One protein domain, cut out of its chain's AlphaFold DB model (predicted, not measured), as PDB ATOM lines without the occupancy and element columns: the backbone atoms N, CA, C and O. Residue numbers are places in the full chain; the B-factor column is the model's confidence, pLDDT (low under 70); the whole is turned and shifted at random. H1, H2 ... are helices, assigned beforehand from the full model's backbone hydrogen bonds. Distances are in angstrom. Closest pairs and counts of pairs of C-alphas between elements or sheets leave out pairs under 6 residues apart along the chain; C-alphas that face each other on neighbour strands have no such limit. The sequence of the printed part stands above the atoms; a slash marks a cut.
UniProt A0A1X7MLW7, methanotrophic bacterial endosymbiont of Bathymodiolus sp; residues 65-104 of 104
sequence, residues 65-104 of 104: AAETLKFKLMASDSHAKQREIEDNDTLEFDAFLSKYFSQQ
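This is residues 65 to 104 of the 104 residues of a protein of methanotrophic bacterial endosymbiont of Bathymodiolus sp (UniProt A0A1X7MLW7). One long, straight helix, H1, makes most of the length, and beyond a tight link the short helix H2 turns aside at its far end, like the short arm of an L. The two do not fold back on each other. The printed part has 40 residues with two named helices, H1 then H2, and no named strand: all helix. It is extended, with a radius of gyration of the C-alphas of 15.9 A and spans of 47 by 23 by 10 A.

Start at H1, residues 65 to 87, and go on to H2, residues 93 to 101; the two are apart. Residues 65 to 90, of which 65 to 87 belong to H1, stand free. In both helices every O i to N i+4 pair is within hydrogen-bond range.

Find C-alpha 65 at (196.968, 130.743, 160.081); from there H1 runs 33.0 A to C-alpha 87 at (197.705, 154.687, 182.760). H2 runs 12.4 A, ending at C-alpha 101, (190.670, 144.071, 202.055).

The C-alphas farthest apart, of Ala 65 and Ser 102, are 47.2 A apart. The printed part has no cut. Look at Gln 104, the chain's last residue, for the one pLDDT under 70.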
ATOM      1  N   ALA A  65     196.770 129.301 160.222       96.94
ATOM      2  CA  ALA A  65     196.968 130.743 160.081       96.94
ATOM      3  C   ALA A  65     195.936 131.573 160.869       96.94
ATOM      4  O   ALA A  65     196.296 132.600 161.443       96.94
ATOM      5  N   ALA A  66     194.678 131.120 160.930       98.06
ATOM      6  CA  ALA A  66     193.607 131.825 161.628       98.06
ATOM      7  C   ALA A  66     193.818 131.808 163.150       98.06
ATOM      8  O   ALA A  66     193.733 132.849 163.800       98.06
ATOM      9  N   GLU A  67     194.169 130.652 163.715       97.62
ATOM     10  CA  GLU A  67     194.505 130.511 165.136       97.62
ATOM     11  C   GLU A  67     195.755 131.316 165.496       97.62
ATOM     12  O   GLU A  67     195.762 132.046 166.485       97.62
ATOM     13  N   THR A  68     196.791 131.253 164.654       97.06
ATOM     14  CA  THR A  68     198.021 132.032 164.848       97.06
ATOM     15  C   THR A  68     197.727 133.532 164.879       97.06
ATOM     16  O   THR A  68     198.237 134.244 165.746       97.06
ATOM     17  N   LEU A  69     196.900 134.029 163.952       98.00
ATOM     18  CA  LEU A  69     196.493 135.433 163.926       98.00
ATOM     19  C   LEU A  69     195.686 135.801 165.175       98.00
ATOM     20  O   LEU A  69     195.973 136.817 165.802       98.00
ATOM     21  N   LYS A  70     194.732 134.952 165.573       98.44
ATOM     22  CA  LYS A  70     193.928 135.149 166.783       98.44
ATOM     23  C   LYS A  70     194.810 135.299 168.025       98.44
ATOM     24  O   LYS A  70     194.623 136.247 168.779       98.44
ATOM     25  N   PHE A  71     195.788 134.415 168.232       98.06
ATOM     26  CA  PHE A  71     196.698 134.509 169.382       98.06
ATOM     27  C   PHE A  71     197.568 135.769 169.352       98.06
ATOM     28  O   PHE A  71     197.752 136.397 170.392       98.06
ATOM     29  N   LYS A  72     198.050 136.185 168.175       98.25
ATOM     30  CA  LYS A  72     198.809 137.439 168.032       98.25
ATOM     31  C   LYS A  72     197.973 138.669 168.387       98.25
ATOM     32  O   LYS A  72     198.470 139.547 169.086       98.25
ATOM     33  N   LEU A  73     196.719 138.715 167.936       98.50
ATOM     34  CA  LEU A  73     195.797 139.797 168.282       98.50
ATOM     35  C   LEU A  73     195.498 139.803 169.782       98.50
ATOM     36  O   LEU A  73     195.651 140.838 170.411       98.50
ATOM     37  N   MET A  74     195.199 138.644 170.381       98.62
ATOM     38  CA  MET A  74     194.956 138.555 171.828       98.62
ATOM     39  C   MET A  74     196.149 139.043 172.659       98.62
ATOM     40  O   MET A  74     195.936 139.728 173.653       98.62
ATOM     41  N   ALA A  75     197.384 138.734 172.250       98.62
ATOM     42  CA  ALA A  75     198.585 139.228 172.926       98.62
ATOM     43  C   ALA A  75     198.743 140.755 172.794       98.62
ATOM     44  O   ALA A  75     199.058 141.441 173.764       98.62
ATOM     45  N   SER A  76     198.495 141.305 171.601       98.50
ATOM     46  CA  SER A  76     198.506 142.757 171.384       98.50
ATOM     47  C   SER A  76     197.441 143.453 172.234       98.50
ATOM     48  O   SER A  76     197.734 144.421 172.936       98.50
ATOM     49  N   ASP A  77     196.218 142.926 172.215       98.62
ATOM     50  CA  ASP A  77     195.084 143.473 172.951       98.62
ATOM     51  C   ASP A  77     195.304 143.385 174.462       98.62
ATOM     52  O   ASP A  77     194.948 144.313 175.185       98.62
ATOM     53  N   SER A  78     195.909 142.301 174.966       98.62
ATOM     54  CA  SER A  78     196.199 142.167 176.396       98.62
ATOM     55  C   SER A  78     197.207 143.209 176.872       98.62
ATOM     56  O   SER A  78     197.016 143.788 177.935       98.62
ATOM     57  N   HIS A  79     198.243 143.497 176.077       98.56
ATOM     58  CA  HIS A  79     199.216 144.537 176.414       98.56
ATOM     59  C   HIS A  79     198.627 145.947 176.321       98.56
ATOM     60  O   HIS A  79     198.946 146.792 177.155       98.56
ATOM     61  N   ALA A  80     197.763 146.206 175.336       98.50
ATOM     62  CA  ALA A  80     197.065 147.483 175.229       98.50
ATOM     63  C   ALA A  80     196.152 147.720 176.441       98.50
ATOM     64  O   ALA A  80     196.226 148.776 177.059       98.50
ATOM     65  N   LYS A  81     195.366 146.708 176.829       98.31
ATOM     66  CA  LYS A  81     194.493 146.765 178.010       98.31
ATOM     67  C   LYS A  81     195.274 146.903 179.309       98.31
ATOM     68  O   LYS A  81     194.857 147.654 180.179       98.31
ATOM     69  N   GLN A  82     196.394 146.194 179.449       98.44
ATOM     70  CA  GLN A  82     197.267 146.346 180.610       98.44
ATOM     71  C   GLN A  82     197.733 147.799 180.744       98.44
ATOM     72  O   GLN A  82     197.568 148.387 181.805       98.44
ATOM     73  N   ARG A  83     198.244 148.389 179.658       98.19
ATOM     74  CA  ARG A  83     198.693 149.784 179.652       98.19
ATOM     75  C   ARG A  83     197.556 150.754 179.946       98.19
ATOM     76  O   ARG A  83     197.749 151.687 180.703       98.19
ATOM     77  N   GLU A  84     196.379 150.528 179.371       98.12
ATOM     78  CA  GLU A  84     195.197 151.336 179.667       98.12
ATOM     79  C   GLU A  84     194.856 151.298 181.162       98.12
ATOM     80  O   GLU A  84     194.559 152.339 181.733       98.12
ATOM     81  N   ILE A  85     194.921 150.133 181.809       96.31
ATOM     82  CA  ILE A  85     194.690 150.016 183.255       96.31
ATOM     83  C   ILE A  85     195.758 150.795 184.028       96.31
ATOM     84  O   ILE A  85     195.404 151.639 184.842       96.31
ATOM     85  N   GLU A  86     197.036 150.558 183.725       96.06
ATOM     86  CA  GLU A  86     198.176 151.202 184.393       96.06
ATOM     87  C   GLU A  86     198.160 152.736 184.225       96.06
ATOM     88  O   GLU A  86     198.409 153.468 185.178       96.06
ATOM     89  N   ASP A  87     197.808 153.246 183.040       96.81
ATOM     90  CA  ASP A  87     197.705 154.687 182.760       96.81
ATOM     91  C   ASP A  87     196.481 155.333 183.442       96.81
ATOM     92  O   ASP A  87     196.449 156.550 183.643       96.81
ATOM     93  N   ASN A  88     195.464 154.536 183.788       95.62
ATOM     94  CA  ASN A  88     194.258 154.978 184.492       95.62
ATOM     95  C   ASN A  88     194.291 154.666 185.999       95.62
ATOM     96  O   ASN A  88     193.281 154.878 186.684       95.62
ATOM     97  N   ASP A  89     195.418 154.195 186.542       93.19
ATOM     98  CA  ASP A  89     195.558 153.998 187.980       93.19
ATOM     99  C   ASP A  89     195.491 155.350 188.705       93.19
ATOM    100  O   ASP A  89     196.262 156.279 188.475       93.19
ATOM    101  N   THR A  90     194.515 155.469 189.606       93.00
ATOM    102  CA  THR A  90     194.253 156.696 190.384       93.00
ATOM    103  C   THR A  90     194.601 156.549 191.861       93.00
ATOM    104  O   THR A  90     194.478 157.502 192.634       93.00
ATOM    105  N   LEU A  91     195.000 155.348 192.280       93.38
ATOM    106  CA  LEU A  91     195.330 155.009 193.656       93.38
ATOM    107  C   LEU A  91     196.711 154.372 193.691       93.38
ATOM    108  O   LEU A  91     196.986 153.449 192.934       93.38
ATOM    109  N   GLU A  92     197.532 154.804 194.642       94.31
ATOM    110  CA  GLU A  92     198.744 154.074 194.994       94.31
ATOM    111  C   GLU A  92     198.396 152.649 195.440       94.31
ATOM    112  O   GLU A  92     197.354 152.407 196.066       94.31
ATOM    113  N   PHE A  93     199.297 151.710 195.159       94.12
ATOM    114  CA  PHE A  93     199.075 150.283 195.392       94.12
ATOM    115  C   PHE A  93     198.659 149.961 196.838       94.12
ATOM    116  O   PHE A  93     197.699 149.223 197.058       94.12
ATOM    117  N   ASP A  94     199.297 150.585 197.833       95.75
ATOM    118  CA  ASP A  94     198.963 150.385 199.250       95.75
ATOM    119  C   ASP A  94     197.531 150.838 199.586       95.75
ATOM    120  O   ASP A  94     196.810 150.177 200.342       95.75
ATOM    121  N   ALA A  95     197.082 151.947 198.988       93.50
ATOM    122  CA  ALA A  95     195.731 152.468 199.177       93.50
ATOM    123  C   ALA A  95     194.684 151.579 198.490       93.50
ATOM    124  O   ALA A  95     193.596 151.372 199.036       93.50
ATOM    125  N   PHE A  96     195.014 151.028 197.319       93.56
ATOM    126  CA  PHE A  96     194.196 150.012 196.663       93.56
ATOM    127  C   PHE A  96     194.054 148.758 197.540       93.56
ATOM    128  O   PHE A  96     192.928 148.327 197.791       93.56
ATOM    129  N   LEU A  97     195.155 148.216 198.075       95.19
ATOM    130  CA  LEU A  97     195.129 147.024 198.933       95.19
ATOM    131  C   LEU A  97     194.293 147.239 200.198       95.19
ATOM    132  O   LEU A  97     193.464 146.394 200.536       95.19
ATOM    133  N   SER A  98     194.461 148.381 200.871       94.12
ATOM    134  CA  SER A  98     193.671 148.719 202.057       94.12
ATOM    135  C   SER A  98     192.167 148.720 201.754       94.12
ATOM    136  O   SER A  98     191.401 148.101 202.493       94.12
ATOM    137  N   LYS A  99     191.753 149.326 200.629       93.25
ATOM    138  CA  LYS A  99     190.353 149.325 200.174       93.25
ATOM    139  C   LYS A  99     189.858 147.947 199.738       93.25
ATOM    140  O   LYS A  99     188.683 147.643 199.925       93.25
ATOM    141  N   TYR A 100     190.703 147.140 199.104       92.62
ATOM    142  CA  TYR A 100     190.345 145.800 198.637       92.62
ATOM    143  C   TYR A 100     190.043 144.868 199.818       92.62
ATOM    144  O   TYR A 100     189.025 144.179 199.821       92.62
ATOM    145  N   PHE A 101     190.875 144.897 200.861       94.50
ATOM    146  CA  PHE A 101     190.670 144.071 202.055       94.50
ATOM    147  C   PHE A 101     189.609 144.617 203.018       94.50
ATOM    148  O   PHE A 101     189.087 143.852 203.821       94.50
ATOM    149  N   SER A 102     189.249 145.902 202.932       91.12
ATOM    150  CA  SER A 102     188.143 146.479 203.711       91.12
ATOM    151  C   SER A 102     186.756 146.252 203.095       91.12
ATOM    152  O   SER A 102     185.766 146.674 203.681       91.12
ATOM    153  N   GLN A 103     186.674 145.671 201.893       75.81
ATOM    154  CA  GLN A 103     185.417 145.328 201.210       75.81
ATOM    155  C   GLN A 103     184.876 143.937 201.596       75.81
ATOM    156  O   GLN A 103     183.939 143.456 200.957       75.81
ATOM    157  N   GLN A 104     185.460 143.299 202.617       54.03
ATOM    158  CA  GLN A 104     184.953 142.060 203.215       54.03
ATOM    159  C   GLN A 104     184.058 142.324 204.422       54.03
ATOM    160  O   GLN A 104     184.400 143.220 205.226       54.03
TER     161      GLN A 104